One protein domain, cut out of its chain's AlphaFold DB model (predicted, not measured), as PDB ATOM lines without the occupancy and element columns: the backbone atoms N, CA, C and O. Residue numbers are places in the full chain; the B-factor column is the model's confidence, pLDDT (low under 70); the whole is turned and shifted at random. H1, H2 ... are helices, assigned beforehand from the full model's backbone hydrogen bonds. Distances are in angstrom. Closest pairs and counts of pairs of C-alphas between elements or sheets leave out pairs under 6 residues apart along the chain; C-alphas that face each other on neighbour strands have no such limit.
ATOM      1  N   GLU A   2     -70.563  55.372  22.357       49.25
ATOM      2  CA  GLU A   2     -70.054  55.008  21.014       49.25
ATOM      3  C   GLU A   2     -69.008  53.872  21.002       49.25
ATOM      4  O   GLU A   2     -69.009  53.040  20.099       49.25
ATOM      5  N   GLY A   3     -68.161  53.767  22.035       49.84
ATOM      6  CA  GLY A   3     -67.130  52.718  22.115       49.84
ATOM      7  C   GLY A   3     -67.677  51.289  22.229       49.84
ATOM      8  O   GLY A   3     -67.085  50.360  21.689       49.84
ATOM      9  N   THR A   4     -68.834  51.112  22.873       55.31
ATOM     10  CA  THR A   4     -69.479  49.799  23.040       55.31
ATOM     11  C   THR A   4     -70.128  49.321  21.743       55.31
ATOM     12  O   THR A   4     -70.087  48.131  21.461       55.31
ATOM     13  N   VAL A   5     -70.667  50.243  20.934       58.25
ATOM     14  CA  VAL A   5     -71.298  49.942  19.637       58.25
ATOM     15  C   VAL A   5     -70.252  49.551  18.590       58.25
ATOM     16  O   VAL A   5     -70.436  48.566  17.881       58.25
ATOM     17  N   SER A   6     -69.111  50.247  18.530       60.09
ATOM     18  CA  SER A   6     -68.002  49.843  17.647       60.09
ATOM     19  C   SER A   6     -67.412  48.484  18.030       60.09
ATOM     20  O   SER A   6     -67.101  47.687  17.150       60.09
ATOM     21  N   GLN A   7     -67.299  48.186  19.329       56.00
ATOM     22  CA  GLN A   7     -66.827  46.881  19.803       56.00
ATOM     23  C   GLN A   7     -67.805  45.750  19.474       56.00
ATOM     24  O   GLN A   7     -67.363  44.685  19.050       56.00
ATOM     25  N   SER A   8     -69.115  45.966  19.609       55.59
ATOM     26  CA  SER A   8     -70.111  44.956  19.238       55.59
ATOM     27  C   SER A   8     -70.225  44.772  17.724       55.59
ATOM     28  O   SER A   8     -70.349  43.637  17.281       55.59
ATOM     29  N   ILE A   9     -70.082  45.825  16.911       58.03
ATOM     30  CA  ILE A   9     -69.999  45.703  15.442       58.03
ATOM     31  C   ILE A   9     -68.734  44.945  15.016       58.03
ATOM     32  O   ILE A   9     -68.792  44.088  14.135       58.03
ATOM     33  N   GLN A  10     -67.593  45.212  15.651       56.94
ATOM     34  CA  GLN A  10     -66.344  44.507  15.369       56.94
ATOM     35  C   GLN A  10     -66.406  43.033  15.795       56.94
ATOM     36  O   GLN A  10     -65.952  42.174  15.042       56.94
ATOM     37  N   ALA A  11     -67.001  42.732  16.953       56.50
ATOM     38  CA  ALA A  11     -67.231  41.365  17.416       56.50
ATOM     39  C   ALA A  11     -68.207  40.610  16.502       56.50
ATOM     40  O   ALA A  11     -67.904  39.494  16.096       56.50
ATOM     41  N   MET A  12     -69.304  41.250  16.080       56.59
ATOM     42  CA  MET A  12     -70.215  40.700  15.072       56.59
ATOM     43  C   MET A  12     -69.468  40.379  13.776       56.59
ATOM     44  O   MET A  12     -69.552  39.262  13.284       56.59
ATOM     45  N   ASN A  13     -68.662  41.309  13.253       52.91
ATOM     46  CA  ASN A  13     -67.867  41.073  12.047       52.91
ATOM     47  C   ASN A  13     -66.838  39.939  12.214       52.91
ATOM     48  O   ASN A  13     -66.578  39.233  11.244       52.91
ATOM     49  N   GLN A  14     -66.274  39.727  13.410       52.41
ATOM     50  CA  GLN A  14     -65.390  38.586  13.684       52.41
ATOM     51  C   GLN A  14     -66.155  37.261  13.835       52.41
ATOM     52  O   GLN A  14     -65.700  36.252  13.300       52.41
ATOM     53  N   ASP A  15     -67.335  37.238  14.448       52.28
ATOM     54  CA  ASP A  15     -68.159  36.023  14.551       52.28
ATOM     55  C   ASP A  15     -68.778  35.625  13.202       52.28
ATOM     56  O   ASP A  15     -68.837  34.443  12.854       52.28
ATOM     57  N   PHE A  16     -69.126  36.602  12.361       50.06
ATOM     58  CA  PHE A  16     -69.552  36.368  10.981       50.06
ATOM     59  C   PHE A  16     -68.426  35.834  10.076       50.06
ATOM     60  O   PHE A  16     -68.712  35.274   9.018       50.06
ATOM     61  N   THR A  17     -67.147  35.950  10.472       50.59
ATOM     62  CA  THR A  17     -66.015  35.481   9.645       50.59
ATOM     63  C   THR A  17     -65.785  33.970   9.647       50.59
ATOM     64  O   THR A  17     -64.961  33.490   8.865       50.59
ATOM     65  N   LYS A  18     -66.523  33.182  10.435       65.69
ATOM     66  CA  LYS A  18     -66.493  31.718  10.309       65.69
ATOM     67  C   LYS A  18     -67.888  31.119  10.402       65.69
ATOM     68  O   LYS A  18     -68.228  30.451  11.374       65.69
ATOM     69  N   ILE A  19     -68.660  31.247   9.324       73.25
ATOM     70  CA  ILE A  19     -69.598  30.162   9.012       73.25
ATOM     71  C   ILE A  19     -68.774  28.872   8.997       73.25
ATOM     72  O   ILE A  19     -67.720  28.815   8.356       73.25
ATOM     73  N   GLU A  20     -69.217  27.870   9.758       77.88
ATOM     74  CA  GLU A  20     -68.576  26.559   9.765       77.88
ATOM     75  C   GLU A  20     -68.431  26.059   8.331       77.88
ATOM     76  O   GLU A  20     -69.353  26.142   7.516       77.88
ATOM     77  N   ARG A  21     -67.233  25.577   8.015       87.75
ATOM     78  CA  ARG A  21     -66.945  25.091   6.679       87.75
ATOM     79  C   ARG A  21     -67.708  23.790   6.463       87.75
ATOM     80  O   ARG A  21     -67.509  22.848   7.218       87.75
ATOM     81  N   PHE A  22     -68.540  23.726   5.433       90.06
ATOM     82  CA  PHE A  22     -69.251  22.508   5.076       90.06
ATOM     83  C   PHE A  22     -68.308  21.513   4.414       90.06
ATOM     84  O   PHE A  22     -67.706  21.814   3.378       90.06
ATOM     85  N   ASP A  23     -68.205  20.314   4.972       87.56
ATOM     86  CA  ASP A  23     -67.363  19.232   4.466       87.56
ATOM     87  C   ASP A  23     -68.122  17.922   4.197       87.56
ATOM     88  O   ASP A  23     -67.474  16.906   3.952       87.56
ATOM     89  N   ARG A  24     -69.460  18.007   4.071       85.31
ATOM     90  CA  ARG A  24     -70.467  16.949   3.798       85.31
ATOM     91  C   ARG A  24     -71.218  16.449   5.028       85.31
ATOM     92  O   ARG A  24     -72.276  15.849   4.845       85.31
ATOM     93  N   GLU A  25     -70.730  16.711   6.231       87.50
ATOM     94  CA  GLU A  25     -71.426  16.334   7.464       87.50
ATOM     95  C   GLU A  25     -72.437  17.408   7.898       87.50
ATOM     96  O   GLU A  25     -72.310  18.582   7.545       87.50
ATOM     97  N   ASP A  26     -73.481  16.990   8.623       87.50
ATOM     98  CA  ASP A  26     -74.491  17.866   9.235       87.50
ATOM     99  C   ASP A  26     -75.088  18.945   8.307       87.50
ATOM    100  O   ASP A  26     -75.285  20.097   8.705       87.50
ATOM    101  N   PHE A  27     -75.430  18.571   7.064       90.06
ATOM    102  CA  PHE A  27     -75.954  19.506   6.057       90.06
ATOM    103  C   PHE A  27     -77.115  20.363   6.571       90.06
ATOM    104  O   PHE A  27     -77.098  21.568   6.352       90.06
ATOM    105  N   THR A  28     -78.076  19.783   7.297       93.12
ATOM    106  CA  THR A  28     -79.219  20.526   7.858       93.12
ATOM    107  C   THR A  28     -78.762  21.661   8.772       93.12
ATOM    108  O   THR A  28     -79.178  22.803   8.602       93.12
ATOM    109  N   ARG A  29     -77.838  21.381   9.699       90.31
ATOM    110  CA  ARG A  29     -77.324  22.383  10.641       90.31
ATOM    111  C   ARG A  29     -76.510  23.453   9.922       90.31
ATOM    112  O   ARG A  29     -76.612  24.636  10.249       90.31
ATOM    113  N   TRP A  30     -75.692  23.050   8.952       92.88
ATOM    114  CA  TRP A  30     -74.941  23.997   8.134       92.88
ATOM    115  C   TRP A  30     -75.873  24.890   7.305       92.88
ATOM    116  O   TRP A  30     -75.682  26.105   7.269       92.88
ATOM    117  N   GLN A  31     -76.910  24.314   6.696       93.38
ATOM    118  CA  GLN A  31     -77.905  25.027   5.901       93.38
ATOM    119  C   GLN A  31     -78.666  26.050   6.750       93.38
ATOM    120  O   GLN A  31     -78.811  27.191   6.323       93.38
ATOM    121  N   GLU A  32     -79.098  25.691   7.961       93.31
ATOM    122  CA  GLU A  32     -79.758  26.617   8.892       93.31
ATOM    123  C   GLU A  32     -78.848  27.794   9.271       93.31
ATOM    124  O   GLU A  32     -79.271  28.951   9.214       93.31
ATOM    125  N   LYS A  33     -77.572  27.527   9.586       92.06
ATOM    126  CA  LYS A  33     -76.578  28.577   9.870       92.06
ATOM    127  C   LYS A  33     -76.338  29.481   8.660       92.06
ATOM    128  O   LYS A  33     -76.287  30.700   8.814       92.06
ATOM    129  N   MET A  34     -76.219  28.901   7.466       93.19
ATOM    130  CA  MET A  34     -76.071  29.650   6.217       93.19
ATOM    131  C   MET A  34     -77.305  30.518   5.943       93.19
ATOM    132  O   MET A  34     -77.172  31.684   5.583       93.19
ATOM    133  N   MET A  35     -78.508  29.988   6.169       94.25
ATOM    134  CA  MET A  35     -79.757  30.719   5.973       94.25
ATOM    135  C   MET A  35     -79.894  31.895   6.940       94.25
ATOM    136  O   MET A  35     -80.265  32.996   6.530       94.25
ATOM    137  N   PHE A  36     -79.549  31.692   8.213       92.06
ATOM    138  CA  PHE A  36     -79.522  32.754   9.217       92.06
ATOM    139  C   PHE A  36     -78.526  33.863   8.846       92.06
ATOM    140  O   PHE A  36     -78.855  35.052   8.893       92.06
ATOM    141  N   PHE A  37     -77.325  33.474   8.410       91.94
ATOM    142  CA  PHE A  37     -76.305  34.403   7.940       91.94
ATOM    143  C   PHE A  37     -76.789  35.234   6.744       91.94
ATOM    144  O   PHE A  37     -76.764  36.463   6.797       91.94
ATOM    145  N   LEU A  38     -77.302  34.588   5.693       94.31
ATOM    146  CA  LEU A  38     -77.815  35.279   4.507       94.31
ATOM    147  C   LEU A  38     -79.021  36.164   4.833       94.31
ATOM    148  O   LEU A  38     -79.145  37.246   4.272       94.31
ATOM    149  N   THR A  39     -79.880  35.753   5.766       94.50
ATOM    150  CA  THR A  39     -81.005  36.580   6.232       94.50
ATOM    151  C   THR A  39     -80.515  37.850   6.921       94.50
ATOM    152  O   THR A  39     -81.054  38.925   6.671       94.50
ATOM    153  N   THR A  40     -79.450  37.758   7.722       93.56
ATOM    154  CA  THR A  40     -78.826  38.927   8.371       93.56
ATOM    155  C   THR A  40     -78.239  39.902   7.345       93.56
ATOM    156  O   THR A  40     -78.257  41.111   7.559       93.56
ATOM    157  N   LEU A  41     -77.778  39.385   6.203       92.75
ATOM    158  CA  LEU A  41     -77.305  40.177   5.066       92.75
ATOM    159  C   LEU A  41     -78.417  40.626   4.106       92.75
ATOM    160  O   LEU A  41     -78.111  41.255   3.101       92.75
ATOM    161  N   GLN A  42     -79.685  40.295   4.375       95.06
ATOM    162  CA  GLN A  42     -80.814  40.522   3.460       95.06
ATOM    163  C   GLN A  42     -80.654  39.841   2.085       95.06
ATOM    164  O   GLN A  42     -81.223  40.279   1.094       95.06
ATOM    165  N   LEU A  43     -79.916  38.730   2.031       96.06
ATOM    166  CA  LEU A  43     -79.652  37.936   0.826       96.06
ATOM    167  C   LEU A  43     -80.407  36.598   0.802       96.06
ATOM    168  O   LEU A  43     -80.318  35.866  -0.174       96.06
ATOM    169  N   SER A  44     -81.146  36.224   1.852       95.81
ATOM    170  CA  SER A  44     -81.846  34.926   1.876       95.81
ATOM    171  C   SER A  44     -82.945  34.810   0.821       95.81
ATOM    172  O   SER A  44     -83.193  33.718   0.315       95.81
ATOM    173  N   TYR A  45     -83.554  35.931   0.427       95.94
ATOM    174  CA  TYR A  45     -84.593  35.962  -0.604       95.94
ATOM    175  C   TYR A  45     -84.087  35.477  -1.977       95.94
ATOM    176  O   TYR A  45     -84.872  34.974  -2.777       95.94
ATOM    177  N   ILE A  46     -82.772  35.567  -2.217       96.75
ATOM    178  CA  ILE A  46     -82.096  35.070  -3.424       96.75
ATOM    179  C   ILE A  46     -82.305  33.562  -3.604       96.75
ATOM    180  O   ILE A  46     -82.291  33.051  -4.718       96.75
ATOM    181  N   LEU A  47     -82.476  32.833  -2.502       94.88
ATOM    182  CA  LEU A  47     -82.628  31.380  -2.498       94.88
ATOM    183  C   LEU A  47     -84.094  30.933  -2.589       94.88
ATOM    184  O   LEU A  47     -84.370  29.740  -2.495       94.88
ATOM    185  N   GLY A  48     -85.036  31.870  -2.729       94.06
ATOM    186  CA  GLY A  48     -86.459  31.562  -2.816       94.06
ATOM    187  C   GLY A  48     -86.819  30.830  -4.109       94.06
ATOM    188  O   GLY A  48     -86.403  31.230  -5.192       94.06
ATOM    189  N   GLU A  49     -87.658  29.796  -4.012       90.81
ATOM    190  CA  GLU A  49     -88.113  29.005  -5.170       90.81
ATOM    191  C   GLU A  49     -88.885  29.838  -6.209       90.81
ATOM    192  O   GLU A  49     -88.845  29.538  -7.398       90.81
ATOM    193  N   ASN A  50     -89.559  30.902  -5.761       91.88
ATOM    194  CA  ASN A  50     -90.374  31.789  -6.598       91.88
ATOM    195  C   ASN A  50     -89.634  33.067  -7.016       91.88
ATOM    196  O   ASN A  50     -90.265  34.067  -7.359       91.88
ATOM    197  N   LEU A  51     -88.307  33.081  -6.913       93.50
ATOM    198  CA  LEU A  51     -87.512  34.228  -7.307       93.50
ATOM    199  C   LEU A  51     -87.577  34.417  -8.828       93.50
ATOM    200  O   LEU A  51     -87.181  33.538  -9.593       93.50
ATOM    201  N   GLU A  52     -88.050  35.584  -9.263       93.00
ATOM    202  CA  GLU A  52     -88.114  35.901 -10.687       93.00
ATOM    203  C   GLU A  52     -86.709  36.034 -11.301       93.00
ATOM    204  O   GLU A  52     -85.799  36.590 -10.671       93.00
ATOM    205  N   PRO A  53     -86.513  35.549 -12.542       91.94
ATOM    206  CA  PRO A  53     -85.249  35.697 -13.241       91.94
ATOM    207  C   PRO A  53     -84.978  37.167 -13.567       91.94
ATOM    208  O   PRO A  53     -85.876  37.936 -13.918       91.94
ATOM    209  N   ILE A  54     -83.704  37.547 -13.531       92.69
ATOM    210  CA  ILE A  54     -83.273  38.862 -13.996       92.69
ATOM    211  C   ILE A  54     -83.431  38.907 -15.519       92.69
ATOM    212  O   ILE A  54     -82.694  38.239 -16.239       92.69
ATOM    213  N   LEU A  55     -84.390  39.696 -16.008       90.81
ATOM    214  CA  LEU A  55     -84.618  39.864 -17.448       90.81
ATOM    215  C   LEU A  55     -83.433  40.573 -18.138       90.81
ATOM    216  O   LEU A  55     -82.571  41.175 -17.484       90.81
ATOM    217  N   ASP A  56     -83.400  40.539 -19.465       89.81
ATOM    218  CA  ASP A  56     -82.483  41.380 -20.234       89.81
ATOM    219  C   ASP A  56     -82.939  42.845 -20.221       89.81
ATOM    220  O   ASP A  56     -84.107  43.155 -19.973       89.81
ATOM    221  N   GLU A  57     -81.993  43.757 -20.445       89.69
ATOM    222  CA  GLU A  57     -82.301  45.183 -20.546       89.69
ATOM    223  C   GLU A  57     -83.079  45.482 -21.826       89.69
ATOM    224  O   GLU A  57     -82.723  45.013 -22.909       89.69
ATOM    225  N   THR A  58     -84.110  46.316 -21.700       91.62
ATOM    226  CA  THR A  58     -84.892  46.806 -22.839       91.62
ATOM    227  C   THR A  58     -84.642  48.300 -23.083       91.62
ATOM    228  O   THR A  58     -84.277  49.029 -22.150       91.62
ATOM    229  N   PRO A  59     -84.806  48.799 -24.324       89.94
ATOM    230  CA  PRO A  59     -84.731  50.235 -24.615       89.94
ATOM    231  C   PRO A  59     -85.719  51.081 -23.796       89.94
ATOM    232  O   PRO A  59     -85.435  52.245 -23.517       89.94
ATOM    233  N   GLU A  60     -86.848  50.496 -23.399       93.69
ATOM    234  CA  GLU A  60     -87.924  51.128 -22.636       93.69
ATOM    235  C   GLU A  60     -87.663  51.159 -21.119       93.69
ATOM    236  O   GLU A  60     -88.381  51.852 -20.393       93.69
ATOM    237  N   ASP A  61     -86.639  50.450 -20.626       94.00
ATOM    238  CA  ASP A  61     -86.321  50.391 -19.198       94.00
ATOM    239  C   ASP A  61     -85.968  51.784 -18.652       94.00
ATOM    240  O   ASP A  61     -85.045  52.462 -19.128       94.00
ATOM    241  N   SER A  62     -86.653  52.179 -17.576       95.31
ATOM    242  CA  SER A  62     -86.305  53.381 -16.820       95.31
ATOM    243  C   SER A  62     -84.930  53.239 -16.154       95.31
ATOM    244  O   SER A  62     -84.398  52.143 -15.960       95.31
ATOM    245  N   THR A  63     -84.337  54.366 -15.753       94.44
ATOM    246  CA  THR A  63     -83.074  54.364 -14.996       94.44
ATOM    247  C   THR A  63     -83.182  53.597 -13.679       94.44
ATOM    248  O   THR A  63     -82.216  52.960 -13.268       94.44
ATOM    249  N   GLU A  64     -84.349  53.641 -13.037       95.38
ATOM    250  CA  GLU A  64     -84.639  52.920 -11.793       95.38
ATOM    251  C   GLU A  64     -84.633  51.406 -12.019       95.38
ATOM    252  O   GLU A  64     -83.892  50.698 -11.344       95.38
ATOM    253  N   VAL A  65     -85.324  50.924 -13.060       94.25
ATOM    254  CA  VAL A  65     -85.341  49.497 -13.427       94.25
ATOM    255  C   VAL A  65     -83.928  48.977 -13.702       94.25
ATOM    256  O   VAL A  65     -83.565  47.887 -13.257       94.25
ATOM    257  N   LYS A  66     -83.088  49.760 -14.388       93.94
ATOM    258  CA  LYS A  66     -81.686  49.389 -14.643       93.94
ATOM    259  C   LYS A  66     -80.868  49.310 -13.355       93.94
ATOM    260  O   LYS A  66     -80.064  48.393 -13.200       93.94
ATOM    261  N   MET A  67     -81.067  50.248 -12.433       94.88
ATOM    262  CA  MET A  67     -80.369  50.262 -11.147       94.88
ATOM    263  C   MET A  67     -80.783  49.076 -10.271       94.88
ATOM    264  O   MET A  67     -79.910  48.383  -9.747       94.88
ATOM    265  N   ASP A  68     -82.081  48.787 -10.186       94.62
ATOM    266  CA  ASP A  68     -82.606  47.631  -9.456       94.62
ATOM    267  C   ASP A  68     -82.088  46.320 -10.047       94.62
ATOM    268  O   ASP A  68     -81.662  45.430  -9.312       94.62
ATOM    269  N   ARG A  69     -82.016  46.222 -11.381       95.12
ATOM    270  CA  ARG A  69     -81.421  45.076 -12.080       95.12
ATOM    271  C   ARG A  69     -79.955  44.875 -11.696       95.12
ATOM    272  O   ARG A  69     -79.541  43.749 -11.423       95.12
ATOM    273  N   MET A  70     -79.158  45.943 -11.680       94.81
ATOM    274  CA  MET A  70     -77.740  45.865 -11.311       94.81
ATOM    275  C   MET A  70     -77.557  45.477  -9.846       94.81
ATOM    276  O   MET A  70     -76.768  44.581  -9.552       94.81
ATOM    277  N   LYS A  71     -78.341  46.078  -8.948       95.75
ATOM    278  CA  LYS A  71     -78.363  45.715  -7.530       95.75
ATOM    279  C   LYS A  71     -78.722  44.242  -7.342       95.75
ATOM    280  O   LYS A  71     -78.024  43.519  -6.638       95.75
ATOM    281  N   ARG A  72     -79.758  43.767  -8.037       96.44
ATOM    282  CA  ARG A  72     -80.195  42.370  -8.003       96.44
ATOM    283  C   ARG A  72     -79.063  41.430  -8.438       96.44
ATOM    284  O   ARG A  72     -78.786  40.475  -7.721       96.44
ATOM    285  N   LYS A  73     -78.363  41.729  -9.541       96.00
ATOM    286  CA  LYS A  73     -77.191  40.956 -10.014       96.00
ATOM    287  C   LYS A  73     -76.066  40.908  -8.977       96.00
ATOM    288  O   LYS A  73     -75.458  39.857  -8.777       96.00
ATOM    289  N   GLU A  74     -75.783  42.030  -8.322       96.50
ATOM    290  CA  GLU A  74     -74.771  42.105  -7.264       96.50
ATOM    291  C   GLU A  74     -75.156  41.246  -6.051       96.50
ATOM    292  O   GLU A  74     -74.336  40.473  -5.555       96.50
ATOM    293  N   GLU A  75     -76.415  41.297  -5.624       96.81
ATOM    294  CA  GLU A  75     -76.921  40.491  -4.512       96.81
ATOM    295  C   GLU A  75     -76.896  38.980  -4.826       96.81
ATOM    296  O   GLU A  75     -76.516  38.190  -3.957       96.81
ATOM    297  N   GLU A  76     -77.190  38.550  -6.068       96.12
ATOM    298  CA  GLU A  76     -76.992  37.141  -6.481       96.12
ATOM    299  C   GLU A  76     -75.530  36.724  -6.393       96.12
ATOM    300  O   GLU A  76     -75.206  35.659  -5.854       96.12
ATOM    301  N   PHE A  77     -74.638  37.570  -6.911       95.19
ATOM    302  CA  PHE A  77     -73.206  37.317  -6.892       95.19
ATOM    303  C   PHE A  77     -72.686  37.177  -5.457       95.19
ATOM    304  O   PHE A  77     -71.980  36.212  -5.147       95.19
ATOM    305  N   LEU A  78     -73.067  38.097  -4.567       94.56
ATOM    306  CA  LEU A  78     -72.678  38.074  -3.159       94.56
ATOM    307  C   LEU A  78     -73.231  36.840  -2.443       94.56
ATOM    308  O   LEU A  78     -72.462  36.124  -1.796       94.56
ATOM    309  N   CYS A  79     -74.521  36.533  -2.608       95.00
ATOM    310  CA  CYS A  79     -75.149  35.353  -2.009       95.00
ATOM    311  C   CYS A  79     -74.409  34.069  -2.406       95.00
ATOM    312  O   CYS A  79     -73.981  33.286  -1.550       95.00
ATOM    313  N   ARG A  80     -74.160  33.890  -3.709       93.62
ATOM    314  CA  ARG A  80     -73.399  32.752  -4.231       93.62
ATOM    315  C   ARG A  80     -71.979  32.716  -3.671       93.62
ATOM    316  O   ARG A  80     -71.485  31.646  -3.315       93.62
ATOM    317  N   ARG A  81     -71.305  33.863  -3.562       91.81
ATOM    318  CA  ARG A  81     -69.931  33.933  -3.050       91.81
ATOM    319  C   ARG A  81     -69.844  33.562  -1.572       91.81
ATOM    320  O   ARG A  81     -68.909  32.856  -1.196       91.81
ATOM    321  N   HIS A  82     -70.810  33.980  -0.759       91.50
ATOM    322  CA  HIS A  82     -70.897  33.597   0.649       91.50
ATOM    323  C   HIS A  82     -71.089  32.091   0.822       91.50
ATOM    324  O   HIS A  82     -70.342  31.471   1.579       91.50
ATOM    325  N   ILE A  83     -72.010  31.496   0.055       92.44
ATOM    326  CA  ILE A  83     -72.229  30.044   0.050       92.44
ATOM    327  C   ILE A  83     -70.940  29.318  -0.325       92.44
ATOM    328  O   ILE A  83     -70.476  28.472   0.432       92.44
ATOM    329  N   LEU A  84     -70.326  29.685  -1.456       91.31
ATOM    330  CA  LEU A  84     -69.108  29.045  -1.950       91.31
ATOM    331  C   LEU A  84     -67.943  29.157  -0.956       91.31
ATOM    332  O   LEU A  84     -67.231  28.177  -0.737       91.31
ATOM    333  N   ASN A  85     -67.745  30.317  -0.329       89.44
ATOM    334  CA  ASN A  85     -66.661  30.520   0.637       89.44
ATOM    335  C   ASN A  85     -66.808  29.651   1.897       89.44
ATOM    336  O   ASN A  85     -65.802  29.322   2.525       89.44
ATOM    337  N   ALA A  86     -68.030  29.248   2.245       90.62
ATOM    338  CA  ALA A  86     -68.294  28.353   3.365       90.62
ATOM    339  C   ALA A  86     -68.146  26.863   3.006       90.62
ATOM    340  O   ALA A  86     -68.373  26.013   3.861       90.62
ATOM    341  N   LEU A  87     -67.746  26.509   1.781       91.31
ATOM    342  CA  LEU A  87     -67.534  25.117   1.372       91.31
ATOM    343  C   LEU A  87     -66.087  24.662   1.607       91.31
ATOM    344  O   LEU A  87     -65.123  25.427   1.471       91.31
ATOM    345  N   SER A  88     -65.903  23.374   1.909       90.38
ATOM    346  CA  SER A  88     -64.592  22.714   1.879       90.38
ATOM    347  C   SER A  88     -63.952  22.828   0.492       90.38
ATOM    348  O   SER A  88     -64.645  22.974  -0.512       90.38
ATOM    349  N   SER A  89     -62.620  22.773   0.399       88.25
ATOM    350  CA  SER A  89     -61.923  23.009  -0.879       88.25
ATOM    351  C   SER A  89     -62.329  21.984  -1.943       88.25
ATOM    352  O   SER A  89     -62.434  22.320  -3.125       88.25
ATOM    353  N   THR A  90     -62.610  20.754  -1.511       89.62
ATOM    354  CA  THR A  90     -63.094  19.665  -2.364       89.62
ATOM    355  C   THR A  90     -64.475  19.979  -2.934       89.62
ATOM    356  O   THR A  90     -64.687  19.835  -4.135       89.62
ATOM    357  N   ILE A  91     -65.405  20.450  -2.099       88.75
ATOM    358  CA  ILE A  91     -66.769  20.783  -2.531       88.75
ATOM    359  C   ILE A  91     -66.759  22.069  -3.366       88.75
ATOM    360  O   ILE A  91     -67.343  22.102  -4.444       88.75
ATOM    361  N   TYR A  92     -66.026  23.100  -2.942       87.38
ATOM    362  CA  TYR A  92     -65.858  24.330  -3.717       87.38
ATOM    363  C   TYR A  92     -65.395  24.030  -5.144       87.38
ATOM    364  O   TYR A  92     -65.995  24.504  -6.100       87.38
ATOM    365  N   THR A  93     -64.356  23.205  -5.307       88.69
ATOM    366  CA  THR A  93     -63.829  22.858  -6.635       88.69
ATOM    367  C   THR A  93     -64.875  22.165  -7.506       88.69
ATOM    368  O   THR A  93     -64.951  22.459  -8.695       88.69
ATOM    369  N   ALA A  94     -65.713  21.306  -6.921       87.81
ATOM    370  CA  ALA A  94     -66.781  20.621  -7.643       87.81
ATOM    371  C   ALA A  94     -67.922  21.559  -8.084       87.81
ATOM    372  O   ALA A  94     -68.545  21.309  -9.111       87.81
ATOM    373  N   HIS A  95     -68.184  22.641  -7.340       83.44
ATOM    374  CA  HIS A  95     -69.361  23.497  -7.542       83.44
ATOM    375  C   HIS A  95     -69.051  24.931  -8.005       83.44
ATOM    376  O   HIS A  95     -69.965  25.670  -8.345       83.44
ATOM    377  N   ARG A  96     -67.780  25.347  -8.090       81.25
ATOM    378  CA  ARG A  96     -67.377  26.726  -8.456       81.25
ATOM    379  C   ARG A  96     -67.801  27.188  -9.857       81.25
ATOM    380  O   ARG A  96     -67.662  28.369 -10.159       81.25
ATOM    381  N   HIS A  97     -68.216  26.262 -10.718       77.56
ATOM    382  CA  HIS A  97     -68.607  26.523 -12.105       77.56
ATOM    383  C   HIS A  97     -70.126  26.556 -12.313       77.56
ATOM    384  O   HIS A  97     -70.562  26.884 -13.410       77.56
TER     385      HIS A  97
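AT A GLANCE: This is residues 2 to 97 of the 98 residues of an uncharacterized protein of Macleaya cordata (UniProt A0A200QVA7). Two long helices, H1 and H4, spread as a loose V whose arms stay apart; H2 and H3 lie to one side, and H5 folds back past the end of H4. Residues 2 to 15 of H1 stick out. The printed part has 96 residues, with five named helices, H1 to H5 in order, and no named strand: all helix, loose, radius of gyration of the C-alphas 16.8 A, spanning 46 by 44 by 22 A.

HOW THE PARTS SIT: H1, residues 2 to 18, is close to but not clearly touching H2, residues 27 to 40; the closest C-alphas, of Phe 16 and Phe 37, are 7.7 A apart. H3, residues 44 to 47, only just touches H2, with 3 pairs of C-alphas within 8 A, only at the corner; the closest are Leu 38 and Ser 44, 4.8 A. H3 touches residues 75 to 79 of H4, residues 63 to 85; the closest C-alphas are Ile 46 and Glu 76, 6.3 A. Every O i to N i+4 pair is within hydrogen-bond range in H2, H4 and H5, residues 89 to 95, and 12 of 13 in H1; H3 is too short for one.

IN THESE COORDINATES: H1 begins at C-alpha 2 (-70.054, 55.008, 21.014) and measures 25.9 A from first to last C-alpha, H4 32.9 A; H5 ends at C-alpha 95 (-69.361, 23.497, -7.542).

THE WHOLE: The printed part has no cut. The link from H3 to H4 is long. Residues 2 to 18 have pLDDT under 70.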